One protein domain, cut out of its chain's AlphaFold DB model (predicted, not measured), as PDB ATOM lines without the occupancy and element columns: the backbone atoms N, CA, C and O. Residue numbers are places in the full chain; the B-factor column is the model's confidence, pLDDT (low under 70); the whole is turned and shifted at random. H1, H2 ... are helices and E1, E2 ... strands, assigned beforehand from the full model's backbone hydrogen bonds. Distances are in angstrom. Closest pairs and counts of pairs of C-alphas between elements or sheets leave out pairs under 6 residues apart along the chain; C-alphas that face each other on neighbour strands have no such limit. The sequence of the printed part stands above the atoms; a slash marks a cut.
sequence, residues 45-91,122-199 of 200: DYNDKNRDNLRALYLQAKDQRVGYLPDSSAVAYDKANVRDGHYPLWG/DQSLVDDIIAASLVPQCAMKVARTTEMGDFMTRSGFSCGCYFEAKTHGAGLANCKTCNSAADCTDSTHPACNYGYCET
ATOM      1  N   ASP A  45     -14.401 -39.109 -47.713       94.69
ATOM      2  CA  ASP A  45     -13.265 -39.517 -46.885       94.69
ATOM      3  C   ASP A  45     -12.261 -40.383 -47.653       94.69
ATOM      4  O   ASP A  45     -11.049 -40.266 -47.457       94.69
ATOM      5  N   TYR A  46     -12.748 -41.217 -48.573       95.75
ATOM      6  CA  TYR A  46     -11.884 -41.980 -49.461       95.75
ATOM      7  C   TYR A  46     -11.245 -41.073 -50.513       95.75
ATOM      8  O   TYR A  46     -10.043 -41.171 -50.754       95.75
ATOM      9  N   ASN A  47     -12.019 -40.158 -51.110       93.88
ATOM     10  CA  ASN A  47     -11.492 -39.185 -52.066       93.88
ATOM     11  C   ASN A  47     -10.396 -38.307 -51.444       93.88
ATOM     12  O   ASN A  47      -9.324 -38.169 -52.024       93.88
ATOM     13  N   ASP A  48     -10.632 -37.764 -50.250       94.50
ATOM     14  CA  ASP A  48      -9.711 -36.862 -49.552       94.50
ATOM     15  C   ASP A  48      -8.353 -37.504 -49.250       94.50
ATOM     16  O   ASP A  48      -7.324 -36.840 -49.382       94.50
ATOM     17  N   LYS A  49      -8.341 -38.804 -48.931       94.75
ATOM     18  CA  LYS A  49      -7.120 -39.593 -48.693       94.75
ATOM     19  C   LYS A  49      -6.392 -40.010 -49.975       94.75
ATOM     20  O   LYS A  49      -5.247 -40.437 -49.898       94.75
ATOM     21  N   ASN A  50      -7.046 -39.929 -51.136       94.38
ATOM     22  CA  ASN A  50      -6.547 -40.482 -52.398       94.38
ATOM     23  C   ASN A  50      -6.562 -39.461 -53.552       94.38
ATOM     24  O   ASN A  50      -6.591 -39.864 -54.714       94.38
ATOM     25  N   ARG A  51      -6.532 -38.150 -53.264       90.94
ATOM     26  CA  ARG A  51      -6.613 -37.084 -54.288       90.94
ATOM     27  C   ARG A  51      -5.497 -37.122 -55.332       90.94
ATOM     28  O   ARG A  51      -5.708 -36.667 -56.449       90.94
ATOM     29  N   ASP A  52      -4.351 -37.715 -55.007       91.38
ATOM     30  CA  ASP A  52      -3.257 -37.903 -55.970       91.38
ATOM     31  C   ASP A  52      -3.582 -38.968 -57.033       91.38
ATOM     32  O   ASP A  52      -3.046 -38.939 -58.139       91.38
ATOM     33  N   ASN A  53      -4.489 -39.897 -56.711       90.38
ATOM     34  CA  ASN A  53      -4.863 -41.036 -57.554       90.38
ATOM     35  C   ASN A  53      -6.291 -40.934 -58.112       90.38
ATOM     36  O   ASN A  53      -6.662 -41.697 -59.004       90.38
ATOM     37  N   LEU A  54      -7.105 -40.014 -57.591       90.81
ATOM     38  CA  LEU A  54      -8.501 -39.822 -57.967       90.81
ATOM     39  C   LEU A  54      -8.733 -38.415 -58.503       90.81
ATOM     40  O   LEU A  54      -8.129 -37.444 -58.060       90.81
ATOM     41  N   ARG A  55      -9.670 -38.296 -59.443       90.00
ATOM     42  CA  ARG A  55     -10.114 -37.006 -59.971       90.00
ATOM     43  C   ARG A  55     -11.576 -36.801 -59.618       90.00
ATOM     44  O   ARG A  55     -12.448 -37.430 -60.215       90.00
ATOM     45  N   ALA A  56     -11.834 -35.910 -58.664       91.44
ATOM     46  CA  ALA A  56     -13.190 -35.463 -58.383       91.44
ATOM     47  C   ALA A  56     -13.762 -34.742 -59.613       91.44
ATOM     48  O   ALA A  56     -13.100 -33.895 -60.220       91.44
ATOM     49  N   LEU A  57     -14.989 -35.098 -59.991       91.62
ATOM     50  CA  LEU A  57     -15.697 -34.470 -61.101       91.62
ATOM     51  C   LEU A  57     -16.516 -33.284 -60.591       91.62
ATOM     52  O   LEU A  57     -17.096 -33.336 -59.508       91.62
ATOM     53  N   TYR A  58     -16.591 -32.234 -61.405       95.56
ATOM     54  CA  TYR A  58     -17.531 -31.144 -61.175       95.56
ATOM     55  C   TYR A  58     -18.950 -31.657 -61.404       95.56
ATOM     56  O   TYR A  58     -19.227 -32.294 -62.423       95.56
ATOM     57  N   LEU A  59     -19.853 -31.342 -60.483       95.25
ATOM     58  CA  LEU A  59     -21.264 -31.659 -60.607       95.25
ATOM     59  C   LEU A  59     -22.055 -30.385 -60.873       95.25
ATOM     60  O   LEU A  59     -21.975 -29.433 -60.104       95.25
ATOM     61  N   GLN A  60     -22.832 -30.387 -61.951       96.31
ATOM     62  CA  GLN A  60     -23.789 -29.332 -62.261       96.31
ATOM     63  C   GLN A  60     -25.194 -29.871 -62.012       96.31
ATOM     64  O   GLN A  60     -25.672 -30.749 -62.733       96.31
ATOM     65  N   ALA A  61     -25.843 -29.363 -60.970       92.06
ATOM     66  CA  ALA A  61     -27.234 -29.668 -60.689       92.06
ATOM     67  C   ALA A  61     -28.159 -29.001 -61.714       92.06
ATOM     68  O   ALA A  61     -27.769 -28.089 -62.453       92.06
ATOM     69  N   LYS A  62     -29.428 -29.417 -61.715       89.94
ATOM     70  CA  LYS A  62     -30.475 -28.705 -62.446       89.94
ATOM     71  C   LYS A  62     -30.494 -27.233 -62.007       89.94
ATOM     72  O   LYS A  62     -30.288 -26.936 -60.834       89.94
ATOM     73  N   ASP A  63     -30.698 -26.333 -62.964       91.12
ATOM     74  CA  ASP A  63     -30.786 -24.878 -62.768       91.12
ATOM     75  C   ASP A  63     -29.476 -24.182 -62.326       91.12
ATOM     76  O   ASP A  63     -29.427 -22.955 -62.225       91.12
ATOM     77  N   GLN A  64     -28.371 -24.921 -62.167       94.69
ATOM     78  CA  GLN A  64     -27.042 -24.330 -62.002       94.69
ATOM     79  C   GLN A  64     -26.429 -23.959 -63.352       94.69
ATOM     80  O   GLN A  64     -26.558 -24.682 -64.338       94.69
ATOM     81  N   ARG A  65     -25.713 -22.831 -63.400       95.00
ATOM     82  CA  ARG A  65     -25.046 -22.339 -64.621       95.00
ATOM     83  C   ARG A  65     -23.679 -22.975 -64.873       95.00
ATOM     84  O   ARG A  65     -23.196 -22.931 -65.999       95.00
ATOM     85  N   VAL A  66     -23.053 -23.506 -63.827       96.25
ATOM     86  CA  VAL A  66     -21.723 -24.125 -63.841       96.25
ATOM     87  C   VAL A  66     -21.714 -25.330 -62.905       96.25
ATOM     88  O   VAL A  66     -22.587 -25.445 -62.046       96.25
ATOM     89  N   GLY A  67     -20.742 -26.225 -63.081       96.44
ATOM     90  CA  GLY A  67     -20.508 -27.324 -62.151       96.44
ATOM     91  C   GLY A  67     -19.627 -26.912 -60.975       96.44
ATOM     92  O   GLY A  67     -18.770 -26.038 -61.113       96.44
ATOM     93  N   TYR A  68     -19.805 -27.586 -59.842       97.31
ATOM     94  CA  TYR A  68     -19.073 -27.350 -58.600       97.31
ATOM     95  C   TYR A  68     -18.343 -28.619 -58.148       97.31
ATOM     96  O   TYR A  68     -18.845 -29.731 -58.323       97.31
ATOM     97  N   LEU A  69     -17.157 -28.459 -57.558       96.56
ATOM     98  CA  LEU A  69     -16.523 -29.497 -56.735       96.56
ATOM     99  C   LEU A  69     -17.170 -29.513 -55.341       96.56
ATOM    100  O   LEU A  69     -17.820 -28.535 -54.986       96.56
ATOM    101  N   PRO A  70     -16.986 -30.559 -54.516       96.06
ATOM    102  CA  PRO A  70     -17.451 -30.538 -53.126       96.06
ATOM    103  C   PRO A  70     -16.816 -29.410 -52.290       96.06
ATOM    104  O   PRO A  70     -17.485 -28.783 -51.469       96.06
ATOM    105  N   ASP A  71     -15.529 -29.148 -52.517       95.81
ATOM    106  CA  ASP A  71     -14.730 -28.104 -51.865       95.81
ATOM    107  C   ASP A  71     -14.646 -26.836 -52.729       95.81
ATOM    108  O   ASP A  71     -14.957 -26.869 -53.923       95.81
ATOM    109  N   SER A  72     -14.169 -25.728 -52.156       94.25
ATOM    110  CA  SER A  72     -13.967 -24.460 -52.879       94.25
ATOM    111  C   SER A  72     -12.969 -24.562 -54.042       94.25
ATOM    112  O   SER A  72     -13.037 -23.788 -54.997       94.25
ATOM    113  N   SER A  73     -12.044 -25.525 -53.985       91.81
ATOM    114  CA  SER A  73     -11.075 -25.823 -55.042       91.81
ATOM    115  C   SER A  73     -10.618 -27.284 -54.986       91.81
ATOM    116  O   SER A  73     -10.823 -27.978 -53.992       91.81
ATOM    117  N   ALA A  74      -9.930 -27.753 -56.032       89.31
ATOM    118  CA  ALA A  74      -9.437 -29.133 -56.118       89.31
ATOM    119  C   ALA A  74      -8.428 -29.522 -55.016       89.31
ATOM    120  O   ALA A  74      -8.241 -30.708 -54.750       89.31
ATOM    121  N   VAL A  75      -7.797 -28.540 -54.370       88.88
ATOM    122  CA  VAL A  75      -6.785 -28.745 -53.318       88.88
ATOM    123  C   VAL A  75      -7.276 -28.346 -51.924       88.88
ATOM    124  O   VAL A  75      -6.543 -28.505 -50.953       88.88
ATOM    125  N   ALA A  76      -8.503 -27.829 -51.813       91.81
ATOM    126  CA  ALA A  76      -9.117 -27.487 -50.535       91.81
ATOM    127  C   ALA A  76      -9.850 -28.690 -49.918       91.81
ATOM    128  O   ALA A  76     -10.242 -29.621 -50.624       91.81
ATOM    129  N   TYR A  77     -10.058 -28.624 -48.599       93.25
ATOM    130  CA  TYR A  77     -10.744 -29.636 -47.780       93.25
ATOM    131  C   TYR A  77     -11.952 -29.054 -47.018       93.25
ATOM    132  O   TYR A  77     -12.442 -29.640 -46.057       93.25
ATOM    133  N   ASP A  78     -12.417 -27.880 -47.435       94.06
ATOM    134  CA  ASP A  78     -13.381 -27.040 -46.721       94.06
ATOM    135  C   ASP A  78     -14.854 -27.385 -46.958       94.06
ATOM    136  O   ASP A  78     -15.744 -26.850 -46.287       94.06
ATOM    137  N   LYS A  79     -15.127 -28.266 -47.925       96.81
ATOM    138  CA  LYS A  79     -16.481 -28.670 -48.309       96.81
ATOM    139  C   LYS A  79     -17.406 -27.467 -48.543       96.81
ATOM    140  O   LYS A  79     -18.604 -27.551 -48.265       96.81
ATOM    141  N   ALA A  80     -16.870 -26.338 -49.022       96.06
ATOM    142  CA  ALA A  80     -17.600 -25.075 -49.098       96.06
ATOM    143  C   ALA A  80     -18.903 -25.205 -49.900       96.06
ATOM    144  O   ALA A  80     -19.962 -24.794 -49.423       96.06
ATOM    145  N   ASN A  81     -18.837 -25.874 -51.057       97.19
ATOM    146  CA  ASN A  81     -19.981 -26.070 -51.949       97.19
ATOM    147  C   ASN A  81     -20.975 -27.115 -51.417       97.19
ATOM    148  O   ASN A  81     -22.158 -27.084 -51.745       97.19
ATOM    149  N   VAL A  82     -20.530 -28.065 -50.588       97.06
ATOM    150  CA  VAL A  82     -21.446 -28.964 -49.860       97.06
ATOM    151  C   VAL A  82     -22.210 -28.171 -48.803       97.06
ATOM    152  O   VAL A  82     -23.431 -28.280 -48.696       97.06
ATOM    153  N   ARG A  83     -21.492 -27.345 -48.037       97.31
ATOM    154  CA  ARG A  83     -22.024 -26.607 -46.891       97.31
ATOM    155  C   ARG A  83     -23.044 -25.552 -47.268       97.31
ATOM    156  O   ARG A  83     -23.954 -25.310 -46.479       97.31
ATOM    157  N   ASP A  84     -22.889 -24.914 -48.419       96.06
ATOM    158  CA  ASP A  84     -23.788 -23.863 -48.893       96.06
ATOM    159  C   ASP A  84     -24.832 -24.338 -49.920       96.06
ATOM    160  O   ASP A  84     -25.710 -23.564 -50.294       96.06
ATOM    161  N   GLY A  85     -24.789 -25.617 -50.311       95.38
ATOM    162  CA  GLY A  85     -25.793 -26.252 -51.164       95.38
ATOM    163  C   GLY A  85     -25.497 -26.227 -52.666       95.38
ATOM    164  O   GLY A  85     -26.325 -26.706 -53.440       95.38
ATOM    165  N   HIS A  86     -24.338 -25.739 -53.113       96.19
ATOM    166  CA  HIS A  86     -23.965 -25.818 -54.531       96.19
ATOM    167  C   HIS A  86     -23.636 -27.243 -55.007       96.19
ATOM    168  O   HIS A  86     -23.821 -27.556 -56.179       96.19
ATOM    169  N   TYR A  87     -23.175 -28.130 -54.131       95.62
ATOM    170  CA  TYR A  87     -22.885 -29.519 -54.471       95.62
ATOM    171  C   TYR A  87     -23.986 -30.425 -53.914       95.62
ATOM    172  O   TYR A  87     -23.991 -30.673 -52.713       95.62
ATOM    173  N   PRO A  88     -24.936 -30.940 -54.720       92.94
ATOM    174  CA  PRO A  88     -26.123 -31.594 -54.172       92.94
ATOM    175  C   PRO A  88     -25.957 -33.062 -53.758       92.94
ATOM    176  O   PRO A  88     -26.897 -33.629 -53.207       92.94
ATOM    177  N   LEU A  89     -24.815 -33.709 -54.017       92.56
ATOM    178  CA  LEU A  89     -24.594 -35.112 -53.642       92.56
ATOM    179  C   LEU A  89     -24.017 -35.233 -52.227       92.56
ATOM    180  O   LEU A  89     -22.841 -35.533 -52.040       92.56
ATOM    181  N   TRP A  90     -24.872 -35.014 -51.232       94.44
ATOM    182  CA  TRP A  90     -24.602 -35.294 -49.819       94.44
ATOM    183  C   TRP A  90     -25.884 -35.705 -49.086       94.44
ATOM    184  O   TRP A  90     -26.994 -35.361 -49.505       94.44
ATOM    185  N   GLY A  91     -25.732 -36.412 -47.974       94.31
ATOM    186  CA  GLY A  91     -26.820 -36.814 -47.085       94.31
ATOM    187  C   GLY A  91     -26.328 -36.914 -45.646       94.31
ATOM    188  O   GLY A  91     -25.132 -36.765 -45.386       94.31
ATOM    189  N   ASP A 122     -20.130 -32.546 -28.282       95.31
ATOM    190  CA  ASP A 122     -18.822 -32.245 -27.695       95.31
ATOM    191  C   ASP A 122     -17.828 -31.774 -28.764       95.31
ATOM    192  O   ASP A 122     -17.760 -32.331 -29.860       95.31
ATOM    193  N   GLN A 123     -17.005 -30.775 -28.435       96.62
ATOM    194  CA  GLN A 123     -16.043 -30.204 -29.382       96.62
ATOM    195  C   GLN A 123     -15.032 -31.243 -29.895       96.62
ATOM    196  O   GLN A 123     -14.679 -31.220 -31.068       96.62
ATOM    197  N   SER A 124     -14.617 -32.196 -29.055       96.44
ATOM    198  CA  SER A 124     -13.755 -33.302 -29.491       96.44
ATOM    199  C   SER A 124     -14.446 -34.218 -30.504       96.44
ATOM    200  O   SER A 124     -13.802 -34.707 -31.421       96.44
ATOM    201  N   LEU A 125     -15.765 -34.407 -30.393       95.56
ATOM    202  CA  LEU A 125     -16.526 -35.166 -31.383       95.56
ATOM    203  C   LEU A 125     -16.660 -34.391 -32.700       95.56
ATOM    204  O   LEU A 125     -16.619 -34.995 -33.767       95.56
ATOM    205  N   VAL A 126     -16.782 -33.057 -32.646       97.19
ATOM    206  CA  VAL A 126     -16.692 -32.208 -33.850       97.19
ATOM    207  C   VAL A 126     -15.340 -32.408 -34.537       97.19
ATOM    208  O   VAL A 126     -15.302 -32.591 -35.751       97.19
ATOM    209  N   ASP A 127     -14.253 -32.420 -33.766       97.50
ATOM    210  CA  ASP A 127     -12.906 -32.666 -34.282       97.50
ATOM    211  C   ASP A 127     -12.777 -34.028 -34.965       97.50
ATOM    212  O   ASP A 127     -12.261 -34.097 -36.081       97.50
ATOM    213  N   ASP A 128     -13.307 -35.088 -34.352       96.44
ATOM    214  CA  ASP A 128     -13.301 -36.432 -34.937       96.44
ATOM    215  C   ASP A 128     -14.102 -36.495 -36.252       96.44
ATOM    216  O   ASP A 128     -13.666 -37.126 -37.217       96.44
ATOM    217  N   ILE A 129     -15.249 -35.807 -36.331       96.69
ATOM    218  CA  ILE A 129     -16.060 -35.708 -37.559       96.69
ATOM    219  C   ILE A 129     -15.267 -35.012 -38.673       96.69
ATOM    220  O   ILE A 129     -15.216 -35.519 -39.796       96.69
ATOM    221  N   ILE A 130     -14.626 -33.878 -38.370       97.19
ATOM    222  CA  ILE A 130     -13.828 -33.121 -39.347       97.19
ATOM    223  C   ILE A 130     -12.622 -33.946 -39.808       97.19
ATOM    224  O   ILE A 130     -12.349 -34.030 -41.005       97.19
ATOM    225  N   ALA A 131     -11.926 -34.607 -38.879       96.12
ATOM    226  CA  ALA A 131     -10.795 -35.480 -39.187       96.12
ATOM    227  C   ALA A 131     -11.195 -36.681 -40.064       96.12
ATOM    228  O   ALA A 131     -10.382 -37.179 -40.844       96.12
ATOM    229  N   ALA A 132     -12.452 -37.122 -39.983       96.06
ATOM    230  CA  ALA A 132     -13.032 -38.132 -40.862       96.06
ATOM    231  C   ALA A 132     -13.478 -37.584 -42.236       96.06
ATOM    232  O   ALA A 132     -14.180 -38.288 -42.961       96.06
ATOM    233  N   SER A 133     -13.092 -36.355 -42.607       95.94
ATOM    234  CA  SER A 133     -13.501 -35.650 -43.836       95.94
ATOM    235  C   SER A 133     -15.002 -35.348 -43.933       95.94
ATOM    236  O   SER A 133     -15.505 -35.009 -45.010       95.94
ATOM    237  N   LEU A 134     -15.734 -35.472 -42.824       96.75
ATOM    238  CA  LEU A 134     -17.163 -35.198 -42.762       96.75
ATOM    239  C   LEU A 134     -17.420 -33.757 -42.319       96.75
ATOM    240  O   LEU A 134     -16.581 -33.095 -41.710       96.75
ATOM    241  N   VAL A 135     -18.628 -33.278 -42.605       97.12
ATOM    242  CA  VAL A 135     -19.074 -31.953 -42.183       97.12
ATOM    243  C   VAL A 135     -20.022 -32.101 -40.990       97.12
ATOM    244  O   VAL A 135     -21.078 -32.725 -41.134       97.12
ATOM    245  N   PRO A 136     -19.698 -31.542 -39.810       96.56
ATOM    246  CA  PRO A 136     -20.629 -31.511 -38.691       96.56
ATOM    247  C   PRO A 136     -21.838 -30.649 -39.062       96.56
ATOM    248  O   PRO A 136     -21.696 -29.614 -39.716       96.56
ATOM    249  N   GLN A 137     -23.036 -31.032 -38.609       94.75
ATOM    250  CA  GLN A 137     -24.262 -30.311 -38.978       94.75
ATOM    251  C   GLN A 137     -24.184 -28.819 -38.627       94.75
ATOM    252  O   GLN A 137     -24.629 -27.996 -39.419       94.75
ATOM    253  N   CYS A 138     -23.539 -28.454 -37.514       96.25
ATOM    254  CA  CYS A 138     -23.352 -27.058 -37.120       96.25
ATOM    255  C   CYS A 138     -22.496 -26.223 -38.097       96.25
ATOM    256  O   CYS A 138     -22.561 -24.996 -38.066       96.25
ATOM    257  N   ALA A 139     -21.710 -26.838 -38.984       96.88
ATOM    258  CA  ALA A 139     -20.917 -26.118 -39.982       96.88
ATOM    259  C   ALA A 139     -21.679 -25.901 -41.298       96.88
ATOM    260  O   ALA A 139     -21.297 -25.045 -42.099       96.88
ATOM    261  N   MET A 140     -22.756 -26.652 -41.535       97.12
ATOM    262  CA  MET A 140     -23.590 -26.495 -42.724       97.12
ATOM    263  C   MET A 140     -24.325 -25.144 -42.704       97.12
ATOM    264  O   MET A 140     -24.721 -24.655 -41.646       97.12
ATOM    265  N   LYS A 141     -24.545 -24.545 -43.875       96.31
ATOM    266  CA  LYS A 141     -25.425 -23.373 -44.069       96.31
ATOM    267  C   LYS A 141     -26.806 -23.789 -44.579       96.31
ATOM    268  O   LYS A 141     -27.786 -23.069 -44.392       96.31
ATOM    269  N   VAL A 142     -26.887 -24.970 -45.189       96.56
ATOM    270  CA  VAL A 142     -28.127 -25.597 -45.646       96.56
ATOM    271  C   VAL A 142     -28.413 -26.893 -44.890       96.56
ATOM    272  O   VAL A 142     -27.514 -27.559 -44.388       96.56
ATOM    273  N   ALA A 143     -29.684 -27.256 -44.820       95.81
ATOM    274  CA  ALA A 143     -30.171 -28.549 -44.361       95.81
ATOM    275  C   ALA A 143     -31.074 -29.149 -45.444       95.81
ATOM    276  O   ALA A 143     -31.546 -28.429 -46.324       95.81
ATOM    277  N   ARG A 144     -31.333 -30.458 -45.384       94.62
ATOM    278  CA  ARG A 144     -32.406 -31.064 -46.186       94.62
ATOM    279  C   ARG A 144     -33.713 -31.098 -45.413       94.62
ATOM    280  O   ARG A 144     -33.701 -31.396 -44.221       94.62
ATOM    281  N   THR A 145     -34.820 -30.856 -46.110       94.88
ATOM    282  CA  THR A 145     -36.181 -30.965 -45.557       94.88
ATOM    283  C   THR A 145     -36.535 -32.398 -45.152       94.88
ATOM    284  O   THR A 145     -37.209 -32.613 -44.148       94.88
ATOM    285  N   THR A 146     -36.042 -33.381 -45.905       93.25
ATOM    286  CA  THR A 146     -36.098 -34.823 -45.619       93.25
ATOM    287  C   THR A 146     -34.839 -35.497 -46.165       93.25
ATOM    288  O   THR A 146     -34.060 -34.865 -46.880       93.25
ATOM    289  N   GLU A 147     -34.647 -36.796 -45.921       89.31
ATOM    290  CA  GLU A 147     -33.622 -37.558 -46.648       89.31
ATOM    291  C   GLU A 147     -33.777 -37.362 -48.156       89.31
ATOM    292  O   GLU A 147     -34.860 -37.559 -48.706       89.31
ATOM    293  N   MET A 148     -32.696 -36.914 -48.803       86.69
ATOM    294  CA  MET A 148     -32.647 -36.572 -50.231       86.69
ATOM    295  C   MET A 148     -33.646 -35.491 -50.700       86.69
ATOM    296  O   MET A 148     -33.774 -35.278 -51.903       86.69
ATOM    297  N   GLY A 149     -34.320 -34.789 -49.781       91.81
ATOM    298  CA  GLY A 149     -35.240 -33.691 -50.090       91.81
ATOM    299  C   GLY A 149     -34.530 -32.382 -50.446       91.81
ATOM    300  O   GLY A 149     -33.296 -32.304 -50.435       91.81
ATOM    301  N   ASP A 150     -35.324 -31.351 -50.739       93.69
ATOM    302  CA  ASP A 150     -34.846 -30.010 -51.092       93.69
ATOM    303  C   ASP A 150     -34.006 -29.360 -49.985       93.69
ATOM    304  O   ASP A 150     -34.085 -29.724 -48.805       93.69
ATOM    305  N   PHE A 151     -33.215 -28.358 -50.374       94.69
ATOM    306  CA  PHE A 151     -32.460 -27.549 -49.427       94.69
ATOM    307  C   PHE A 151     -33.327 -26.489 -48.763       94.69
ATOM    308  O   PHE A 151     -34.106 -25.787 -49.401       94.69
ATOM    309  N   MET A 152     -33.108 -26.338 -47.467       95.75
ATOM    310  CA  MET A 152     -33.587 -25.225 -46.667       95.75
ATOM    311  C   MET A 152     -32.406 -24.565 -45.964       95.75
ATOM    312  O   MET A 152     -31.367 -25.191 -45.745       95.75
ATOM    313  N   THR A 153     -32.558 -23.303 -45.579       95.94
ATOM    314  CA  THR A 153     -31.574 -22.642 -44.720       95.94
ATOM    315  C   THR A 153     -31.496 -23.371 -43.386       95.94
ATOM    316  O   THR A 153     -32.523 -23.650 -42.764       95.94
ATOM    317  N   ARG A 154     -30.278 -23.685 -42.943       94.25
ATOM    318  CA  ARG A 154     -30.070 -24.247 -41.613       94.25
ATOM    319  C   ARG A 154     -30.104 -23.127 -40.577       94.25
ATOM    320  O   ARG A 154     -29.513 -22.071 -40.784       94.25
ATOM    321  N   SER A 155     -30.767 -23.381 -39.457       91.19
ATOM    322  CA  SER A 155     -30.836 -22.486 -38.300       91.19
ATOM    323  C   SER A 155     -30.381 -23.200 -37.027       91.19
ATOM    324  O   SER A 155     -30.321 -24.431 -37.000       91.19
ATOM    325  N   GLY A 156     -30.143 -22.430 -35.966       91.62
ATOM    326  CA  GLY A 156     -29.695 -22.946 -34.675       91.62
ATOM    327  C   GLY A 156     -28.180 -23.091 -34.625       91.62
ATOM    328  O   GLY A 156     -27.476 -22.647 -35.535       91.62
ATOM    329  N   PHE A 157     -27.696 -23.774 -33.588       95.00
ATOM    330  CA  PHE A 157     -26.285 -23.778 -33.211       95.00
ATOM    331  C   PHE A 157     -25.325 -23.889 -34.408       95.00
ATOM    332  O   PHE A 157     -25.399 -24.833 -35.209       95.00
ATOM    333  N   SER A 158     -24.405 -22.930 -34.536       95.69
ATOM    334  CA  SER A 158     -23.455 -22.874 -35.649       95.69
ATOM    335  C   SER A 158     -21.986 -22.940 -35.215       95.69
ATOM    336  O   SER A 158     -21.609 -22.479 -34.138       95.69
ATOM    337  N   CYS A 159     -21.179 -23.597 -36.049       96.88
ATOM    338  CA  CYS A 159     -19.749 -23.846 -35.871       96.88
ATOM    339  C   CYS A 159     -18.987 -23.700 -37.204       96.88
ATOM    340  O   CYS A 159     -18.036 -24.436 -37.484       96.88
ATOM    341  N   GLY A 160     -19.467 -22.811 -38.078       95.31
ATOM    342  CA  GLY A 160     -18.918 -22.629 -39.414       95.31
ATOM    343  C   GLY A 160     -17.480 -22.132 -39.370       95.31
ATOM    344  O   GLY A 160     -16.621 -22.733 -40.000       95.31
ATOM    345  N   CYS A 161     -17.203 -21.090 -38.595       95.31
ATOM    346  CA  CYS A 161     -15.855 -20.572 -38.392       95.31
ATOM    347  C   CYS A 161     -14.922 -21.558 -37.694       95.31
ATOM    348  O   CYS A 161     -13.754 -21.652 -38.071       95.31
ATOM    349  N   TYR A 162     -15.428 -22.333 -36.733       96.69
ATOM    350  CA  TYR A 162     -14.638 -23.407 -36.133       96.69
ATOM    351  C   TYR A 162     -14.177 -24.432 -37.180       96.69
ATOM    352  O   TYR A 162     -12.997 -24.779 -37.234       96.69
ATOM    353  N   PHE A 163     -15.097 -24.880 -38.038       96.75
ATOM    354  CA  PHE A 163     -14.786 -25.804 -39.127       96.75
ATOM    355  C   PHE A 163     -13.767 -25.205 -40.100       96.75
ATOM    356  O   PHE A 163     -12.762 -25.838 -40.406       96.75
ATOM    357  N   GLU A 164     -13.994 -23.969 -40.542       94.06
ATOM    358  CA  GLU A 164     -13.111 -23.283 -41.488       94.06
ATOM    359  C   GLU A 164     -11.687 -23.136 -40.929       94.06
ATOM    360  O   GLU A 164     -10.706 -23.397 -41.624       94.06
ATOM    361  N   ALA A 165     -11.552 -22.792 -39.644       94.25
ATOM    362  CA  ALA A 165     -10.252 -22.711 -38.988       94.25
ATOM    363  C   ALA A 165      -9.536 -24.072 -38.921       94.25
ATOM    364  O   ALA A 165      -8.307 -24.131 -38.967       94.25
ATOM    365  N   LYS A 166     -10.287 -25.177 -38.830       93.94
ATOM    366  CA  LYS A 166      -9.731 -26.537 -38.867       93.94
ATOM    367  C   LYS A 166      -9.314 -26.967 -40.274       93.94
ATOM    368  O   LYS A 166      -8.350 -27.718 -40.388       93.94
ATOM    369  N   THR A 167      -9.982 -26.491 -41.326       92.31
ATOM    370  CA  THR A 167      -9.686 -26.884 -42.718       92.31
ATOM    371  C   THR A 167      -8.712 -25.959 -43.445       92.31
ATOM    372  O   THR A 167      -8.031 -26.410 -44.364       92.31
ATOM    373  N   HIS A 168      -8.605 -24.690 -43.042       86.81
ATOM    374  CA  HIS A 168      -7.697 -23.701 -43.644       86.81
ATOM    375  C   HIS A 168      -6.555 -23.251 -42.725       86.81
ATOM    376  O   HIS A 168      -5.621 -22.597 -43.188       86.81
ATOM    377  N   GLY A 169      -6.618 -23.590 -41.437       76.88
ATOM    378  CA  GLY A 169      -5.759 -23.011 -40.409       76.88
ATOM    379  C   GLY A 169      -6.371 -21.761 -39.768       76.88
ATOM    380  O   GLY A 169      -7.366 -21.201 -40.227       76.88
ATOM    381  N   ALA A 170      -5.777 -21.332 -38.653       70.81
ATOM    382  CA  ALA A 170      -6.251 -20.178 -37.895       70.81
ATOM    383  C   ALA A 170      -6.059 -18.852 -38.661       70.81
ATOM    384  O   ALA A 170      -5.142 -18.716 -39.468       70.81
ATOM    385  N   GLY A 171      -6.879 -17.845 -38.339       63.84
ATOM    386  CA  GLY A 171      -6.697 -16.471 -38.833       63.84
ATOM    387  C   GLY A 171      -7.497 -16.105 -40.085       63.84
ATOM    388  O   GLY A 171      -7.134 -15.167 -40.791       63.84
ATOM    389  N   LEU A 172      -8.591 -16.814 -40.366       78.94
ATOM    390  CA  LEU A 172      -9.521 -16.423 -41.424       78.94
ATOM    391  C   LEU A 172     -10.158 -15.066 -41.108       78.94
ATOM    392  O   LEU A 172     -10.701 -14.866 -40.023       78.94
ATOM    393  N   ALA A 173     -10.126 -14.149 -42.079       69.62
ATOM    394  CA  ALA A 173     -10.519 -12.749 -41.892       69.62
ATOM    395  C   ALA A 173     -11.950 -12.561 -41.348       69.62
ATOM    396  O   ALA A 173     -12.215 -11.590 -40.647       69.62
ATOM    397  N   ASN A 174     -12.850 -13.505 -41.634       78.19
ATOM    398  CA  ASN A 174     -14.257 -13.445 -41.228       78.19
ATOM    399  C   ASN A 174     -14.566 -14.263 -39.964       78.19
ATOM    400  O   ASN A 174     -15.725 -14.366 -39.580       78.19
ATOM    401  N   CYS A 175     -13.553 -14.850 -39.320       88.69
ATOM    402  CA  CYS A 175     -13.722 -15.729 -38.169       88.69
ATOM    403  C   CYS A 175     -12.942 -15.206 -36.970       88.69
ATOM    404  O   CYS A 175     -11.788 -15.565 -36.729       88.69
ATOM    405  N   LYS A 176     -13.601 -14.337 -36.201       92.56
ATOM    406  CA  LYS A 176     -13.052 -13.777 -34.966       92.56
ATOM    407  C   LYS A 176     -13.029 -14.844 -33.869       92.56
ATOM    408  O   LYS A 176     -14.032 -15.518 -33.650       92.56
ATOM    409  N   THR A 177     -11.911 -14.971 -33.159       94.44
ATOM    410  CA  THR A 177     -11.820 -15.826 -31.968       94.44
ATOM    411  C   THR A 177     -12.490 -15.170 -30.758       94.44
ATOM    412  O   THR A 177     -12.555 -13.944 -30.650       94.44
ATOM    413  N   CYS A 178     -12.983 -15.983 -29.831       95.31
ATOM    414  CA  CYS A 178     -13.647 -15.528 -28.613       95.31
ATOM    415  C   CYS A 178     -13.399 -16.495 -27.452       95.31
ATOM    416  O   CYS A 178     -13.226 -17.695 -27.649       95.31
ATOM    417  N   ASN A 179     -13.433 -15.968 -26.231       96.31
ATOM    418  CA  ASN A 179     -13.523 -16.753 -24.999       96.31
ATOM    419  C   ASN A 179     -14.946 -16.714 -24.426       96.31
ATOM    420  O   ASN A 179     -15.347 -17.598 -23.672       96.31
ATOM    421  N   SER A 180     -15.716 -15.681 -24.775       95.94
ATOM    422  CA  SER A 180     -17.104 -15.504 -24.368       95.94
ATOM    423  C   SER A 180     -17.909 -14.759 -25.434       95.94
ATOM    424  O   SER A 180     -17.350 -14.128 -26.330       95.94
ATOM    425  N   ALA A 181     -19.240 -14.775 -25.319       94.19
ATOM    426  CA  ALA A 181     -20.114 -14.025 -26.227       94.19
ATOM    427  C   ALA A 181     -19.858 -12.503 -26.196       94.19
ATOM    428  O   ALA A 181     -20.138 -11.820 -27.175       94.19
ATOM    429  N   ALA A 182     -19.288 -11.965 -25.111       95.38
ATOM    430  CA  ALA A 182     -18.955 -10.543 -25.009       95.38
ATOM    431  C   ALA A 182     -17.836 -10.117 -25.978       95.38
ATOM    432  O   ALA A 182     -17.769  -8.951 -26.365       95.38
ATOM    433  N   ASP A 183     -16.993 -11.058 -26.416       95.56
ATOM    434  CA  ASP A 183     -15.946 -10.786 -27.405       95.56
ATOM    435  C   ASP A 183     -16.538 -10.600 -28.815       95.56
ATOM    436  O   ASP A 183     -15.889 -10.051 -29.709       95.56
ATOM    437  N   CYS A 184     -17.785 -11.024 -29.025       94.50
ATOM    438  CA  CYS A 184     -18.461 -11.044 -30.312       94.50
ATOM    439  C   CYS A 184     -19.312  -9.788 -30.522       94.50
ATOM    440  O   CYS A 184     -20.528  -9.774 -30.349       94.50
ATOM    441  N   THR A 185     -18.633  -8.705 -30.899       92.25
ATOM    442  CA  THR A 185     -19.220  -7.365 -31.070       92.25
ATOM    443  C   THR A 185     -20.011  -7.185 -32.367       92.25
ATOM    444  O   THR A 185     -20.742  -6.209 -32.505       92.25
ATOM    445  N   ASP A 186     -19.841  -8.084 -33.334       90.56
ATOM    446  CA  ASP A 186     -20.615  -8.090 -34.573       90.56
ATOM    447  C   ASP A 186     -21.997  -8.698 -34.313       90.56
ATOM    448  O   ASP A 186     -22.121  -9.865 -33.939       90.56
ATOM    449  N   SER A 187     -23.049  -7.914 -34.555       89.69
ATOM    450  CA  SER A 187     -24.434  -8.352 -34.373       89.69
ATOM    451  C   SER A 187     -24.832  -9.545 -35.248       89.69
ATOM    452  O   SER A 187     -25.807 -10.222 -34.925       89.69
ATOM    453  N   THR A 188     -24.114  -9.801 -36.346       90.19
ATOM    454  CA  THR A 188     -24.364 -10.954 -37.223       90.19
ATOM    455  C   THR A 188     -23.728 -12.245 -36.703       90.19
ATOM    456  O   THR A 188     -24.241 -13.324 -36.995       90.19
ATOM    457  N   HIS A 189     -22.712 -12.149 -35.838       92.94
ATOM    458  CA  HIS A 189     -22.016 -13.285 -35.225       92.94
ATOM    459  C   HIS A 189     -21.988 -13.185 -33.689       92.94
ATOM    460  O   HIS A 189     -20.907 -13.136 -33.106       92.94
ATOM    461  N   PRO A 190     -23.140 -13.108 -32.996       94.19
ATOM    462  CA  PRO A 190     -23.183 -12.741 -31.579       94.19
ATOM    463  C   PRO A 190     -22.843 -13.893 -30.616       94.19
ATOM    464  O   PRO A 190     -22.744 -13.668 -29.409       94.19
ATOM    465  N   ALA A 191     -22.751 -15.136 -31.096       94.69
ATOM    466  CA  ALA A 191     -22.534 -16.309 -30.253       94.69
ATOM    467  C   ALA A 191     -21.056 -16.705 -30.241       94.69
ATOM    468  O   ALA A 191     -20.419 -16.721 -31.286       94.69
ATOM    469  N   CYS A 192     -20.523 -17.082 -29.074       95.88
ATOM    470  CA  CYS A 192     -19.190 -17.672 -28.977       95.88
ATOM    471  C   CYS A 192     -19.286 -19.203 -28.940       95.88
ATOM    472  O   CYS A 192     -19.550 -19.800 -27.890       95.88
ATOM    473  N   ASN A 193     -19.078 -19.845 -30.089       96.25
ATOM    474  CA  ASN A 193     -19.186 -21.292 -30.242       96.25
ATOM    475  C   ASN A 193     -17.816 -21.880 -30.582       96.25
ATOM    476  O   ASN A 193     -17.147 -21.448 -31.512       96.25
ATOM    477  N   TYR A 194     -17.378 -22.854 -29.779       96.38
ATOM    478  CA  TYR A 194     -16.073 -23.519 -29.919       96.38
ATOM    479  C   TYR A 194     -14.867 -22.571 -30.072       96.38
ATOM    480  O   TYR A 194     -13.880 -22.914 -30.719       96.38
ATOM    481  N   GLY A 195     -14.939 -21.391 -29.451       95.69
ATOM    482  CA  GLY A 195     -13.872 -20.391 -29.475       95.69
ATOM    483  C   GLY A 195     -13.921 -19.418 -30.654       95.69
ATOM    484  O   GLY A 195     -12.964 -18.667 -30.839       95.69
ATOM    485  N   TYR A 196     -15.007 -19.406 -31.437       96.19
ATOM    486  CA  TYR A 196     -15.218 -18.473 -32.545       96.19
ATOM    487  C   TYR A 196     -16.563 -17.753 -32.448       96.19
ATOM    488  O   TYR A 196     -17.551 -18.308 -31.964       96.19
ATOM    489  N   CYS A 197     -16.582 -16.503 -32.909       95.50
ATOM    490  CA  CYS A 197     -17.802 -15.733 -33.082       95.50
ATOM    491  C   CYS A 197     -18.567 -16.255 -34.292       95.50
ATOM    492  O   CYS A 197     -18.047 -16.282 -35.405       95.50
ATOM    493  N   GLU A 198     -19.797 -16.685 -34.054       95.19
ATOM    494  CA  GLU A 198     -20.593 -17.477 -34.980       95.19
ATOM    495  C   GLU A 198     -22.020 -16.926 -35.041       95.19
ATOM    496  O   GLU A 198     -22.510 -16.259 -34.117       95.19
ATOM    497  N   THR A 199     -22.712 -17.224 -36.140       90.62
ATOM    498  CA  THR A 199     -24.159 -17.003 -36.229       90.62
ATOM    499  C   THR A 199     -24.882 -17.811 -35.135       90.62
ATOM    500  O   THR A 199     -24.349 -18.803 -34.633       90.62
TER     501      THR A 199
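Overview. This is residues 45 to 91 and 122 to 199 of the 200 residues of an uncharacterized protein of Deltaproteobacteria bacterium (UniProt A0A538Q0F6). This domain has little regular structure: a loop-rich body with H2 and H4 near its middle, the hairpin E3 E4 beside H4 toward one end, and H1 with the long loop 50 to 79 toward the other. The hairpin E1 E2 forms another edge. The printed part has 125 residues, in order H1 H2 H3 E1 E2 H4 E3 E4; both sheets are antiparallel and the class is mixed, with 40 residues in named elements. It is compact, with radius of gyration of the C-alphas 15.3 A and spans of 43 by 32 by 25 A.

Along the chain. E3 is residues 191 to 193, E4 196 to 198, E1 142 to 144, E2 151 to 153. H4, residues 160 to 168, measures 12.0 A; H3, 123 to 131, 12.3 A. H2 is 80 to 84; H1, 45 to 49, begins at C-alpha (-13.265, -39.517, -46.885). E4 ends at C-alpha (-20.593, -17.477, -34.980).

Arrangement. In hairpin E3 E4, N 198 and O 191 are 2.8 A apart. The closest C-alphas of H4 and E4, Tyr 162 and Tyr 196, are 6.1 A apart. H3 is close to H4 but not clearly touching: C-alphas Ile 130 and Phe 163, 7.4 A. In hairpin E1 E2, N 143 and O 152 are 2.8 A apart. H1 is apart from H2. In H1, H2, H3 and H4 every O i to N i+4 pair is within hydrogen-bond range.

Size, cuts and confidence. Residues 92 to 121 are cut out; C-alphas 91 and 122 are 21.5 A apart. Links H1 to H2 and H4 to E3 are long. Residues 171 and 173 have pLDDT under 70.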